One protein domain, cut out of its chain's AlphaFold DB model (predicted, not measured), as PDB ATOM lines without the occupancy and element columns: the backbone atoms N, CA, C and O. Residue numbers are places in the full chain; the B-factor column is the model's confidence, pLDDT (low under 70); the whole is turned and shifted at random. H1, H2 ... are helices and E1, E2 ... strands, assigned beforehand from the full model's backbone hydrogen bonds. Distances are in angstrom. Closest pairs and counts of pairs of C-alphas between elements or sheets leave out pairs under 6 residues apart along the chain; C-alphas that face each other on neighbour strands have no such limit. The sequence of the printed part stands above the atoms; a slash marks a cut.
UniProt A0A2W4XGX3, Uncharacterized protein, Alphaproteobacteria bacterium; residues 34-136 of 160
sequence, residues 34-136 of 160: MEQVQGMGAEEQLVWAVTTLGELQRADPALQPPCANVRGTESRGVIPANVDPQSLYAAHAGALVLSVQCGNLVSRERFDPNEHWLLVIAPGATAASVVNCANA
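Overview. This is residues 34 to 136 of the 160 residues of an uncharacterized protein of Alphaproteobacteria bacterium (UniProt A0A2W4XGX3). Picture a twisted sheet of four antiparallel strands with one long helix, H2, running across one face, two layers in all. Short H1 is on that same face, beside the strands, and short H3 only grazes the sheet. The 103 printed residues include three named helices and four named strands, in chain order H1 H2 E1 H3 E2 E3 E4; the sheet's order is E1 E2 E3 E4. The class is mixed, and the whole is compact, with a radius of gyration of the C-alphas of 13.5 A and spans of 36 by 30 by 26 A.

Arrangement. Begin at edge strand E1, residues 70 to 78, antiparallel to E2, residues 96 to 102; N 99 and O 74 are 2.7 A apart, within hydrogen-bond range. E2, E3, residues 116 to 121, and E4, residues 129 to 132, form a meander, each strand the antiparallel neighbour of the one before. In the hairpin of E2 and E3, N 119 and O 98 are within hydrogen-bond range at 2.8 A; in that of E3 and E4, N 118 and O 131, also 2.8 A. Now look at H2, residues 42 to 59, at a height over the sheet of 8.0 A, across the strands at 69 degrees to E1 on the local plane; its closest C-alphas to E1 are Leu 46 and Thr 73, 6.1 A. H1, residues 34 to 38, is close but not clearly touching H2, the closest C-alphas being Val 37 and Gln 45, 6.1 A. H3, residues 88 to 92, is apart from both. Every O i to N i+4 pair is within hydrogen-bond range in H1, 13 of 14 in H2 and 0 of 1 in H3, where 1 of 2 O i to N i+3 pairs is.

Along the chain. Find C-alpha 42 at (-12.607, 85.431, 45.482); H2 runs 25.9 A from there. E1 spans 22.4 A, E2 19.8 A, E3 16.6 A; E4 ends at C-alpha 132, (-0.176, 66.952, 47.242).

Size, cuts and confidence. The C-alphas farthest apart, of Arg 108 and Gly 124, are 40.6 A apart. The long link, residues 103 to 115, joins E2 to E3. The printed part has no cut, and no printed residue is under 70 in pLDDT.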
ATOM      1  N   MET A  34       0.192  86.682  51.858       96.19
ATOM      2  CA  MET A  34      -1.111  86.325  52.399       96.19
ATOM      3  C   MET A  34      -2.090  87.508  52.388       96.19
ATOM      4  O   MET A  34      -3.223  87.337  51.952       96.19
ATOM      5  N   GLU A  35      -1.672  88.697  52.833       94.06
ATOM      6  CA  GLU A  35      -2.510  89.906  52.791       94.06
ATOM      7  C   GLU A  35      -2.831  90.315  51.355       94.06
ATOM      8  O   GLU A  35      -3.969  90.676  51.061       94.06
ATOM      9  N   GLN A  36      -1.853  90.200  50.453       95.19
ATOM     10  CA  GLN A  36      -2.047  90.472  49.034       95.19
ATOM     11  C   GLN A  36      -3.130  89.561  48.442       95.19
ATOM     12  O   GLN A  36      -4.067  90.058  47.824       95.19
ATOM     13  N   VAL A  37      -3.038  88.245  48.655       96.88
ATOM     14  CA  VAL A  37      -4.014  87.284  48.118       96.88
ATOM     15  C   VAL A  37      -5.378  87.450  48.792       96.88
ATOM     16  O   VAL A  37      -6.395  87.434  48.110       96.88
ATOM     17  N   GLN A  38      -5.438  87.682  50.106       96.38
ATOM     18  CA  GLN A  38      -6.712  87.945  50.790       96.38
ATOM     19  C   GLN A  38      -7.390  89.239  50.319       96.38
ATOM     20  O   GLN A  38      -8.616  89.324  50.357       96.38
ATOM     21  N   GLY A  39      -6.613  90.225  49.863       95.81
ATOM     22  CA  GLY A  39      -7.123  91.459  49.268       95.81
ATOM     23  C   GLY A  39      -7.699  91.292  47.857       95.81
ATOM     24  O   GLY A  39      -8.407  92.186  47.394       95.81
ATOM     25  N   MET A  40      -7.425  90.172  47.178       97.62
ATOM     26  CA  MET A  40      -7.987  89.860  45.860       97.62
ATOM     27  C   MET A  40      -9.462  89.463  45.957       97.62
ATOM     28  O   MET A  40      -9.927  88.938  46.974       97.62
ATOM     29  N   GLY A  41     -10.192  89.628  44.851       97.62
ATOM     30  CA  GLY A  41     -11.529  89.047  44.721       97.62
ATOM     31  C   GLY A  41     -11.493  87.515  44.812       97.62
ATOM     32  O   GLY A  41     -10.509  86.887  44.436       97.62
ATOM     33  N   ALA A  42     -12.577  86.885  45.276       95.31
ATOM     34  CA  ALA A  42     -12.607  85.431  45.482       95.31
ATOM     35  C   ALA A  42     -12.259  84.628  44.213       95.31
ATOM     36  O   ALA A  42     -11.512  83.660  44.283       95.31
ATOM     37  N   GLU A  43     -12.756  85.043  43.047       96.75
ATOM     38  CA  GLU A  43     -12.423  84.403  41.765       96.75
ATOM     39  C   GLU A  43     -10.960  84.638  41.367       96.75
ATOM     40  O   GLU A  43     -10.291  83.732  40.873       96.75
ATOM     41  N   GLU A  44     -10.442  85.836  41.635       98.31
ATOM     42  CA  GLU A  44      -9.059  86.214  41.347       98.31
ATOM     43  C   GLU A  44      -8.068  85.396  42.185       98.31
ATOM     44  O   GLU A  44      -7.068  84.926  41.647       98.31
ATOM     45  N   GLN A  45      -8.391  85.101  43.451       98.00
ATOM     46  CA  GLN A  45      -7.605  84.182  44.284       98.00
ATOM     47  C   GLN A  45      -7.467  82.799  43.635       98.00
ATOM     48  O   GLN A  45      -6.393  82.197  43.655       98.00
ATOM     49  N   LEU A  46      -8.544  82.282  43.034       97.94
ATOM     50  CA  LEU A  46      -8.536  80.963  42.398       97.94
ATOM     51  C   LEU A  46      -7.738  80.960  41.087       97.94
ATOM     52  O   LEU A  46      -7.017  80.001  40.813       97.94
ATOM     53  N   VAL A  47      -7.826  82.034  40.295       97.94
ATOM     54  CA  VAL A  47      -7.002  82.210  39.086       97.94
ATOM     55  C   VAL A  47      -5.520  82.328  39.449       97.94
ATOM     56  O   VAL A  47      -4.672  81.688  38.816       97.94
ATOM     57  N   TRP A  48      -5.210  83.100  40.492       98.00
ATOM     58  CA  TRP A  48      -3.863  83.210  41.039       98.00
ATOM     59  C   TRP A  48      -3.336  81.832  41.455       98.00
ATOM     60  O   TRP A  48      -2.251  81.447  41.028       98.00
ATOM     61  N   ALA A  49      -4.140  81.032  42.165       98.25
ATOM     62  CA  ALA A  49      -3.714  79.716  42.634       98.25
ATOM     63  C   ALA A  49      -3.328  78.760  41.497       98.25
ATOM     64  O   ALA A  49      -2.302  78.084  41.566       98.25
ATOM     65  N   VAL A  50      -4.117  78.725  40.422       98.00
ATOM     66  CA  VAL A  50      -3.805  77.916  39.232       98.00
ATOM     67  C   VAL A  50      -2.492  78.361  38.592       98.00
ATOM     68  O   VAL A  50      -1.648  77.530  38.251       98.00
ATOM     69  N   THR A  51      -2.311  79.673  38.446       97.81
ATOM     70  CA  THR A  51      -1.118  80.249  37.815       97.81
ATOM     71  C   THR A  51       0.133  79.938  38.637       97.81
ATOM     72  O   THR A  51       1.118  79.427  38.099       97.81
ATOM     73  N   THR A  52       0.063  80.150  39.952       98.19
ATOM     74  CA  THR A  52       1.157  79.876  40.888       98.19
ATOM     75  C   THR A  52       1.490  78.386  40.971       98.19
ATOM     76  O   THR A  52       2.669  78.039  40.997       98.19
ATOM     77  N   LEU A  53       0.504  77.479  40.934       98.19
ATOM     78  CA  LEU A  53       0.779  76.036  40.875       98.19
ATOM     79  C   LEU A  53       1.593  75.673  39.632       98.19
ATOM     80  O   LEU A  53       2.610  74.988  39.733       98.19
ATOM     81  N   GLY A  54       1.173  76.165  38.464       97.19
ATOM     82  CA  GLY A  54       1.880  75.919  37.210       97.19
ATOM     83  C   GLY A  54       3.290  76.516  37.191       97.19
ATOM     84  O   GLY A  54       4.184  75.964  36.556       97.19
ATOM     85  N   GLU A  55       3.522  77.637  37.877       97.19
ATOM     86  CA  GLU A  55       4.861  78.203  38.089       97.19
ATOM     87  C   GLU A  55       5.730  77.316  38.976       97.19
ATOM     88  O   GLU A  55       6.849  76.981  38.584       97.19
ATOM     89  N   LEU A  56       5.204  76.888  40.124       97.25
ATOM     90  CA  LEU A  56       5.924  76.036  41.068       97.25
ATOM     91  C   LEU A  56       6.289  74.688  40.442       97.25
ATOM     92  O   LEU A  56       7.438  74.276  40.531       97.25
ATOM     93  N   GLN A  57       5.368  74.044  39.724       96.88
ATOM     94  CA  GLN A  57       5.632  72.767  39.047       96.88
ATOM     95  C   GLN A  57       6.635  72.890  37.891       96.88
ATOM     96  O   GLN A  57       7.362  71.945  37.590       96.88
ATOM     97  N   ARG A  58       6.708  74.054  37.231       96.31
ATOM     98  CA  ARG A  58       7.755  74.325  36.231       96.31
ATOM     99  C   ARG A  58       9.117  74.573  36.873       96.31
ATOM    100  O   ARG A  58      10.129  74.236  36.263       96.31
ATOM    101  N   ALA A  59       9.141  75.191  38.052       97.25
ATOM    102  CA  ALA A  59      10.365  75.478  38.792       97.25
ATOM    103  C   ALA A  59      10.921  74.240  39.518       97.25
ATOM    104  O   ALA A  59      12.137  74.099  39.623       97.25
ATOM    105  N   ASP A  60      10.045  73.343  39.974       96.69
ATOM    106  CA  ASP A  60      10.396  72.101  40.654       96.69
ATOM    107  C   ASP A  60       9.747  70.883  39.969       96.69
ATOM    108  O   ASP A  60       8.601  70.522  40.260       96.69
ATOM    109  N   PRO A  61      10.491  70.199  39.078       93.19
ATOM    110  CA  PRO A  61      10.013  69.001  38.398       93.19
ATOM    111  C   PRO A  61       9.699  67.817  39.321       93.19
ATOM    112  O   PRO A  61       9.125  66.844  38.830       93.19
ATOM    113  N   ALA A  62      10.068  67.858  40.611       94.94
ATOM    114  CA  ALA A  62       9.683  66.833  41.582       94.94
ATOM    115  C   ALA A  62       8.189  66.901  41.951       94.94
ATOM    116  O   ALA A  62       7.630  65.909  42.419       94.94
ATOM    117  N   LEU A  63       7.524  68.034  41.695       95.06
ATOM    118  CA  LEU A  63       6.086  68.221  41.891       95.06
ATOM    119  C   LEU A  63       5.290  67.568  40.752       95.06
ATOM    120  O   LEU A  63       4.775  68.231  39.852       95.06
ATOM    121  N   GLN A  64       5.217  66.241  40.790       93.56
ATOM    122  CA  GLN A  64       4.500  65.423  39.814       93.56
ATOM    123  C   GLN A  64       3.172  64.910  40.380       93.56
ATOM    124  O   GLN A  64       3.111  64.599  41.572       93.56
ATOM    125  N   PRO A  65       2.142  64.740  39.531       93.81
ATOM    126  CA  PRO A  65       2.073  65.106  38.107       93.81
ATOM    127  C   PRO A  65       1.861  66.622  37.866       93.81
ATOM    128  O   PRO A  65       1.259  67.297  38.706       93.81
ATOM    129  N   PRO A  66       2.296  67.180  36.715       94.31
ATOM    130  CA  PRO A  66       2.000  68.561  36.355       94.31
ATOM    131  C   PRO A  66       0.499  68.757  36.139       94.31
ATOM    132  O   PRO A  66      -0.189  67.897  35.589       94.31
ATOM    133  N   CYS A  67      -0.001  69.935  36.495       94.38
ATOM    134  CA  CYS A  67      -1.387  70.305  36.270       94.38
ATOM    135  C   CYS A  67      -1.635  70.608  34.785       94.38
ATOM    136  O   CYS A  67      -1.511  71.747  34.338       94.38
ATOM    137  N   ALA A  68      -1.964  69.581  33.998       90.31
ATOM    138  CA  ALA A  68      -2.196  69.739  32.561       90.31
ATOM    139  C   ALA A  68      -3.533  70.431  32.248       90.31
ATOM    140  O   ALA A  68      -3.622  71.231  31.320       90.31
ATOM    141  N   ASN A  69      -4.574  70.118  33.021       94.56
ATOM    142  CA  ASN A  69      -5.914  70.680  32.881       94.56
ATOM    143  C   ASN A  69      -6.505  70.905  34.273       94.56
ATOM    144  O   ASN A  69      -6.407  70.024  35.124       94.56
ATOM    145  N   VAL A  70      -7.145  72.053  34.494       96.12
ATOM    146  CA  VAL A  70      -7.821  72.365  35.761       96.12
ATOM    147  C   VAL A  70      -9.272  71.909  35.687       96.12
ATOM    148  O   VAL A  70     -10.031  72.376  34.839       96.12
ATOM    149  N   ARG A  71      -9.669  71.011  36.591       94.81
ATOM    150  CA  ARG A  71     -11.049  70.518  36.720       94.81
ATOM    151  C   ARG A  71     -11.860  71.283  37.754       94.81
ATOM    152  O   ARG A  71     -13.083  71.333  37.649       94.81
ATOM    153  N   GLY A  72     -11.195  71.828  38.766       94.56
ATOM    154  CA  GLY A  72     -11.851  72.554  39.839       94.56
ATOM    155  C   GLY A  72     -10.857  73.316  40.695       94.56
ATOM    156  O   GLY A  72      -9.701  72.922  40.834       94.56
ATOM    157  N   THR A  73     -11.332  74.409  41.270       97.38
ATOM    158  CA  THR A  73     -10.596  75.225  42.226       97.38
ATOM    159  C   THR A  73     -11.526  75.604  43.360       97.38
ATOM    160  O   THR A  73     -12.728  75.787  43.165       97.38
ATOM    161  N   GLU A  74     -10.981  75.696  44.566       97.12
ATOM    162  CA  GLU A  74     -11.771  76.072  45.729       97.12
ATOM    163  C   GLU A  74     -10.900  76.675  46.827       97.12
ATOM    164  O   GLU A  74      -9.799  76.193  47.090       97.12
ATOM    165  N   SER A  75     -11.418  77.693  47.514       96.69
ATOM    166  CA  SER A  75     -10.789  78.231  48.717       96.69
ATOM    167  C   SER A  75     -11.163  77.398  49.941       96.69
ATOM    168  O   SER A  75     -12.341  77.147  50.196       96.69
ATOM    169  N   ARG A  76     -10.159  76.995  50.724       96.69
ATOM    170  CA  ARG A  76     -10.346  76.430  52.070       96.69
ATOM    171  C   ARG A  76     -10.395  77.530  53.138       96.69
ATOM    172  O   ARG A  76     -10.732  77.247  54.283       96.69
ATOM    173  N   GLY A  77     -10.088  78.771  52.756       95.88
ATOM    174  CA  GLY A  77      -9.972  79.904  53.664       95.88
ATOM    175  C   GLY A  77      -8.724  79.828  54.541       95.88
ATOM    176  O   GLY A  77      -7.766  79.110  54.245       95.88
ATOM    177  N   VAL A  78      -8.736  80.612  55.618       97.19
ATOM    178  CA  VAL A  78      -7.690  80.572  56.641       97.19
ATOM    179  C   VAL A  78      -7.942  79.375  57.551       97.19
ATOM    180  O   VAL A  78      -9.023  79.254  58.131       97.19
ATOM    181  N   ILE A  79      -6.953  78.492  57.683       97.44
ATOM    182  CA  ILE A  79      -7.086  77.287  58.504       97.44
ATOM    183  C   ILE A  79      -7.191  77.682  59.985       97.44
ATOM    184  O   ILE A  79      -6.318  78.394  60.493       97.44
ATOM    185  N   PRO A  80      -8.229  77.235  60.708       95.81
ATOM    186  CA  PRO A  80      -8.420  77.593  62.105       95.81
ATOM    187  C   PRO A  80      -7.425  76.867  63.023       95.81
ATOM    188  O   PRO A  80      -6.882  75.817  62.687       95.81
ATOM    189  N   ALA A  81      -7.222  77.407  64.226       94.19
ATOM    190  CA  ALA A  81      -6.294  76.837  65.206       94.19
ATOM    191  C   ALA A  81      -6.769  75.500  65.813       94.19
ATOM    192  O   ALA A  81      -5.947  74.718  66.278       94.19
ATOM    193  N   ASN A  82      -8.078  75.229  65.816       94.69
ATOM    194  CA  ASN A  82      -8.684  74.015  66.374       94.69
ATOM    195  C   ASN A  82      -8.922  72.918  65.318       94.69
ATOM    196  O   ASN A  82      -9.870  72.143  65.419       94.69
ATOM    197  N   VAL A  83      -8.099  72.880  64.275       95.88
ATOM    198  CA  VAL A  83      -8.096  71.800  63.283       95.88
ATOM    199  C   VAL A  83      -7.717  70.460  63.934       95.88
ATOM    200  O   VAL A  83      -6.925  70.427  64.876       95.88
ATOM    201  N   ASP A  84      -8.293  69.357  63.450       95.06
ATOM    202  CA  ASP A  84      -7.932  68.002  63.883       95.06
ATOM    203  C   ASP A  84      -6.416  67.788  63.707       95.06
ATOM    204  O   ASP A  84      -5.930  67.878  62.575       95.06
ATOM    205  N   PRO A  85      -5.657  67.473  64.775       93.62
ATOM    206  CA  PRO A  85      -4.215  67.248  64.697       93.62
ATOM    207  C   PRO A  85      -3.795  66.102  63.770       93.62
ATOM    208  O   PRO A  85      -2.618  66.003  63.431       93.62
ATOM    209  N   GLN A  86      -4.709  65.193  63.417       92.81
ATOM    210  CA  GLN A  86      -4.454  64.109  62.464       92.81
ATOM    211  C   GLN A  86      -4.744  64.508  61.011       92.81
ATOM    212  O   GLN A  86      -4.443  63.743  60.097       92.81
ATOM    213  N   SER A  87      -5.318  65.689  60.774       94.12
ATOM    214  CA  SER A  87      -5.549  66.206  59.428       94.12
ATOM    215  C   SER A  87      -4.270  66.786  58.826       94.12
ATOM    216  O   SER A  87      -3.475  67.426  59.513       94.12
ATOM    217  N   LEU A  88      -4.125  66.671  57.505       94.62
ATOM    218  CA  LEU A  88      -3.072  67.345  56.743       94.62
ATOM    219  C   LEU A  88      -3.095  68.873  56.947       94.62
ATOM    220  O   LEU A  88      -2.046  69.512  56.977       94.62
ATOM    221  N   TYR A  89      -4.273  69.461  57.190       96.75
ATOM    222  CA  TYR A  89      -4.423  70.890  57.480       96.75
ATOM    223  C   TYR A  89      -3.774  71.326  58.808       96.75
ATOM    224  O   TYR A  89      -3.505  72.515  58.978       96.75
ATOM    225  N   ALA A  90      -3.479  70.404  59.734       95.38
ATOM    226  CA  ALA A  90      -2.912  70.727  61.046       95.38
ATOM    227  C   ALA A  90      -1.567  71.459  60.968       95.38
ATOM    228  O   ALA A  90      -1.321  72.392  61.733       95.38
ATOM    229  N   ALA A  91      -0.724  71.099  59.998       95.31
ATOM    230  CA  ALA A  91       0.570  71.747  59.773       95.31
ATOM    231  C   ALA A  91       0.453  73.181  59.218       95.31
ATOM    232  O   ALA A  91       1.460  73.873  59.061       95.31
ATOM    233  N   HIS A  92      -0.762  73.622  58.893       97.12
ATOM    234  CA  HIS A  92      -1.032  74.855  58.160       97.12
ATOM    235  C   HIS A  92      -1.998  75.783  58.906       97.12
ATOM    236  O   HIS A  92      -2.577  76.676  58.292       97.12
ATOM    237  N   ALA A  93      -2.178  75.598  60.218       96.19
ATOM    238  CA  ALA A  93      -2.992  76.490  61.040       96.19
ATOM    239  C   ALA A  93      -2.569  77.963  60.865       96.19
ATOM    240  O   ALA A  93      -1.388  78.305  60.938       96.19
ATOM    241  N   GLY A  94      -3.542  78.838  60.613       96.12
ATOM    242  CA  GLY A  94      -3.340  80.260  60.333       96.12
ATOM    243  C   GLY A  94      -2.927  80.596  58.896       96.12
ATOM    244  O   GLY A  94      -2.921  81.773  58.546       96.12
ATOM    245  N   ALA A  95      -2.614  79.612  58.049       98.12
ATOM    246  CA  ALA A  95      -2.335  79.845  56.633       98.12
ATOM    247  C   ALA A  95      -3.629  79.999  55.825       98.12
ATOM    248  O   ALA A  95      -4.634  79.346  56.118       98.12
ATOM    249  N   LEU A  96      -3.584  80.808  54.765       97.94
ATOM    250  CA  LEU A  96      -4.599  80.772  53.712       97.94
ATOM    251  C   LEU A  96      -4.323  79.569  52.808       97.94
ATOM    252  O   LEU A  96      -3.204  79.411  52.314       97.94
ATOM    253  N   VAL A  97      -5.342  78.740  52.581       98.31
ATOM    254  CA  VAL A  97      -5.225  77.546  51.740       98.31
ATOM    255  C   VAL A  97      -6.217  77.590  50.584       98.31
ATOM    256  O   VAL A  97      -7.420  77.784  50.766       98.31
ATOM    257  N   LEU A  98      -5.700  77.366  49.381       98.31
ATOM    258  CA  LEU A  98      -6.463  77.248  48.140       98.31
ATOM    259  C   LEU A  98      -6.217  75.857  47.554       98.31
ATOM    260  O   LEU A  98      -5.121  75.320  47.668       98.31
ATOM    261  N   SER A  99      -7.227  75.258  46.937       98.12
ATOM    262  CA  SER A  99      -7.151  73.922  46.342       98.12
ATOM    263  C   SER A  99      -7.316  73.986  44.831       98.12
ATOM    264  O   SER A  99      -8.112  74.775  44.315       98.12
ATOM    265  N   VAL A 100      -6.562  73.141  44.133       98.25
ATOM    266  CA  VAL A 100      -6.619  72.964  42.682       98.25
ATOM    267  C   VAL A 100      -6.708  71.469  42.397       98.25
ATOM    268  O   VAL A 100      -5.802  70.708  42.730       98.25
ATOM    269  N   GLN A 101      -7.805  71.049  41.774       97.19
ATOM    270  CA  GLN A 101      -7.954  69.708  41.224       97.19
ATOM    271  C   GLN A 101      -7.591  69.747  39.745       97.19
ATOM    272  O   GLN A 101      -8.289  70.370  38.937       97.19
ATOM    273  N   CYS A 102      -6.534  69.035  39.391       96.19
ATOM    274  CA  CYS A 102      -6.112  68.825  38.019       96.19
ATOM    275  C   CYS A 102      -6.701  67.518  37.462       96.19
ATOM    276  O   CYS A 102      -7.338  66.745  38.186       96.19
ATOM    277  N   GLY A 103      -6.547  67.316  36.158       93.94
ATOM    278  CA  GLY A 103      -6.869  66.067  35.477       93.94
ATOM    279  C   GLY A 103      -7.771  66.245  34.266       93.94
ATOM    280  O   GLY A 103      -8.164  67.350  33.895       93.94
ATOM    281  N   ASN A 104      -8.124  65.137  33.629       90.50
ATOM    282  CA  ASN A 104      -8.891  65.151  32.386       90.50
ATOM    283  C   ASN A 104     -10.306  65.735  32.557       90.50
ATOM    284  O   ASN A 104     -11.021  65.454  33.519       90.50
ATOM    285  N   LEU A 105     -10.768  66.492  31.558       87.56
ATOM    286  CA  LEU A 105     -12.093  67.135  31.547       87.56
ATOM    287  C   LEU A 105     -13.238  66.191  31.123       87.56
ATOM    288  O   LEU A 105     -14.278  66.631  30.633       87.56
ATOM    289  N   VAL A 106     -13.075  64.881  31.309       87.75
ATOM    290  CA  VAL A 106     -14.080  63.878  30.938       87.75
ATOM    291  C   VAL A 106     -15.112  63.745  32.061       87.75
ATOM    292  O   VAL A 106     -14.782  63.400  33.194       87.75
ATOM    293  N   SER A 107     -16.395  63.966  31.757       76.38
ATOM    294  CA  SER A 107     -17.487  64.094  32.745       76.38
ATOM    295  C   SER A 107     -17.757  62.859  33.624       76.38
ATOM    296  O   SER A 107     -18.598  62.921  34.516       76.38
ATOM    297  N   ARG A 108     -17.088  61.726  33.377       81.44
ATOM    298  CA  ARG A 108     -17.218  60.472  34.147       81.44
ATOM    299  C   ARG A 108     -15.919  60.018  34.803       81.44
ATOM    300  O   ARG A 108     -15.903  58.988  35.470       81.44
ATOM    301  N   GLU A 109     -14.841  60.760  34.602       86.94
ATOM    302  CA  GLU A 109     -13.562  60.432  35.201       86.94
ATOM    303  C   GLU A 109     -13.555  60.876  36.659       86.94
ATOM    304  O   GLU A 109     -13.850  62.036  36.986       86.94
ATOM    305  N   ARG A 110     -13.250  59.926  37.543       87.19
ATOM    306  CA  ARG A 110     -13.105  60.196  38.970       87.19
ATOM    307  C   ARG A 110     -11.950  61.177  39.179       87.19
ATOM    308  O   ARG A 110     -11.008  61.191  38.396       87.19
ATOM    309  N   PHE A 111     -12.035  62.009  40.211       90.38
ATOM    310  CA  PHE A 111     -10.884  62.799  40.635       90.38
ATOM    311  C   PHE A 111      -9.748  61.872  41.075       90.38
ATOM    312  O   PHE A 111      -9.983  60.947  41.858       90.38
ATOM    313  N   ASP A 112      -8.553  62.112  40.540       93.56
ATOM    314  CA  ASP A 112      -7.326  61.471  40.995       93.56
ATOM    315  C   ASP A 112      -6.765  62.286  42.171       93.56
ATOM    316  O   ASP A 112      -6.479  63.477  41.998       93.56
ATOM    317  N   PRO A 113      -6.606  61.681  43.362       94.94
ATOM    318  CA  PRO A 113      -5.975  62.338  44.501       94.94
ATOM    319  C   PRO A 113      -4.558  62.842  44.215       94.94
ATOM    320  O   PRO A 113      -4.156  63.853  44.780       94.94
ATOM    321  N   ASN A 114      -3.809  62.182  43.320       95.81
ATOM    322  CA  ASN A 114      -2.457  62.616  42.950       95.81
ATOM    323  C   ASN A 114      -2.481  63.913  42.138       95.81
ATOM    324  O   ASN A 114      -1.477  64.608  42.049       95.81
ATOM    325  N   GLU A 115      -3.622  64.265  41.555       96.56
ATOM    326  CA  GLU A 115      -3.826  65.515  40.830       96.56
ATOM    327  C   GLU A 115      -4.528  66.581  41.687       96.56
ATOM    328  O   GLU A 115      -4.875  67.645  41.173       96.56
ATOM    329  N   HIS A 116      -4.745  66.322  42.981       97.50
ATOM    330  CA  HIS A 116      -5.320  67.278  43.922       97.50
ATOM    331  C   HIS A 116      -4.203  67.953  44.727       97.50
ATOM    332  O   HIS A 116      -3.436  67.309  45.443       97.50
ATOM    333  N   TRP A 117      -4.115  69.275  44.593       98.12
ATOM    334  CA  TRP A 117      -3.063  70.093  45.180       98.12
ATOM    335  C   TRP A 117      -3.644  71.148  46.111       98.12
ATOM    336  O   TRP A 117      -4.666  71.767  45.808       98.12
ATOM    337  N   LEU A 118      -2.945  71.412  47.212       98.12
ATOM    338  CA  LEU A 118      -3.149  72.589  48.045       98.12
ATOM    339  C   LEU A 118      -2.026  73.584  47.799       98.12
ATOM    340  O   LEU A 118      -0.857  73.214  47.865       98.12
ATOM    341  N   LEU A 119      -2.378  74.847  47.588       98.25
ATOM    342  CA  LEU A 119      -1.465  75.965  47.764       98.25
ATOM    343  C   LEU A 119      -1.643  76.510  49.171       98.25
ATOM    344  O   LEU A 119      -2.748  76.889  49.566       98.25
ATOM    345  N   VAL A 120      -0.540  76.571  49.904       98.31
ATOM    346  CA  VAL A 120      -0.486  77.029  51.286       98.31
ATOM    347  C   VAL A 120       0.308  78.326  51.345       98.31
ATOM    348  O   VAL A 120       1.487  78.372  50.980       98.31
ATOM    349  N   ILE A 121      -0.346  79.376  51.836       98.19
ATOM    350  CA  ILE A 121       0.227  80.709  51.997       98.19
ATOM    351  C   ILE A 121       0.331  80.981  53.497       98.19
ATOM    352  O   ILE A 121      -0.630  81.408  54.144       98.19
ATOM    353  N   ALA A 122       1.494  80.664  54.064       96.69
ATOM    354  CA  ALA A 122       1.740  80.843  55.487       96.69
ATOM    355  C   ALA A 122       1.835  82.339  55.861       96.69
ATOM    356  O   ALA A 122       2.285  83.153  55.044       96.69
ATOM    357  N   PRO A 123       1.466  82.722  57.097       94.25
ATOM    358  CA  PRO A 123       1.630  84.093  57.571       94.25
ATOM    359  C   PRO A 123       3.086  84.563  57.452       94.25
ATOM    360  O   PRO A 123       4.006  83.873  57.887       94.25
ATOM    361  N   GLY A 124       3.299  85.738  56.855       91.69
ATOM    362  CA  GLY A 124       4.635  86.315  56.655       91.69
ATOM    363  C   GLY A 124       5.476  85.661  55.551       91.69
ATOM    364  O   GLY A 124       6.602  86.100  55.321       91.69
ATOM    365  N   ALA A 125       4.961  84.647  54.846       92.06
ATOM    366  CA  ALA A 125       5.660  84.060  53.709       92.06
ATOM    367  C   ALA A 125       5.686  85.021  52.510       92.06
ATOM    368  O   ALA A 125       4.732  85.757  52.250       92.06
ATOM    369  N   THR A 126       6.782  84.980  51.753       92.19
ATOM    370  CA  THR A 126       6.944  85.721  50.492       92.19
ATOM    371  C   THR A 126       6.622  84.872  49.260       92.19
ATOM    372  O   THR A 126       6.539  85.405  48.158       92.19
ATOM    373  N   ALA A 127       6.429  83.564  49.440       92.75
ATOM    374  CA  ALA A 127       6.081  82.612  48.396       92.75
ATOM    375  C   ALA A 127       5.070  81.589  48.926       92.75
ATOM    376  O   ALA A 127       5.045  81.281  50.121       92.75
ATOM    377  N   ALA A 128       4.247  81.055  48.026       97.06
ATOM    378  CA  ALA A 128       3.380  79.928  48.330       97.06
ATOM    379  C   ALA A 128       4.187  78.627  48.367       97.06
ATOM    380  O   ALA A 128       5.191  78.478  47.671       97.06
ATOM    381  N   SER A 129       3.699  77.669  49.142       97.06
ATOM    382  CA  SER A 129       4.139  76.276  49.078       97.06
ATOM    383  C   SER A 129       3.005  75.408  48.547       97.06
ATOM    384  O   SER A 129       1.844  75.817  48.588       97.06
ATOM    385  N   VAL A 130       3.335  74.224  48.034       97.31
ATOM    386  CA  VAL A 130       2.340  73.267  47.546       97.31
ATOM    387  C   VAL A 130       2.432  71.946  48.284       97.31
ATOM    388  O   VAL A 130       3.521  71.492  48.633       97.31
ATOM    389  N   VAL A 131       1.277  71.328  48.499       96.56
ATOM    390  CA  VAL A 131       1.150  70.000  49.102       96.56
ATOM    391  C   VAL A 131       0.245  69.154  48.217       96.56
ATOM    392  O   VAL A 131      -0.804  69.622  47.774       96.56
ATOM    393  N   ASN A 132       0.662  67.920  47.939       96.69
ATOM    394  CA  ASN A 132      -0.176  66.952  47.242       96.69
ATOM    395  C   ASN A 132      -1.123  66.276  48.236       96.69
ATOM    396  O   ASN A 132      -0.720  65.933  49.348       96.69
ATOM    397  N   CYS A 133      -2.367  66.080  47.827       96.06
ATOM    398  CA  CYS A 133      -3.401  65.499  48.670       96.06
ATOM    399  C   CYS A 133      -3.421  63.970  48.664       96.06
ATOM    400  O   CYS A 133      -4.086  63.376  49.513       96.06
ATOM    401  N   ALA A 134      -2.704  63.320  47.744       96.31
ATOM    402  CA  ALA A 134      -2.537  61.879  47.762       96.31
ATOM    403  C   ALA A 134      -1.634  61.446  48.916       96.31
ATOM    404  O   ALA A 134      -0.461  61.812  49.009       96.31
ATOM    405  N   ASN A 135      -2.168  60.582  49.767       93.50
ATOM    406  CA  ASN A 135      -1.381  59.912  50.788       93.50
ATOM    407  C   ASN A 135      -0.608  58.709  50.226       93.50
ATOM    408  O   ASN A 135      -0.734  58.336  49.059       93.50
ATOM    409  N   ALA A 136       0.155  58.026  51.083       92.81
ATOM    410  CA  ALA A 136       0.949  56.855  50.692       92.81
ATOM    411  C   ALA A 136       0.121  55.679  50.123       92.81
ATOM    412  O   ALA A 136       0.685  54.743  49.559       92.81
TER     413      ALA A 136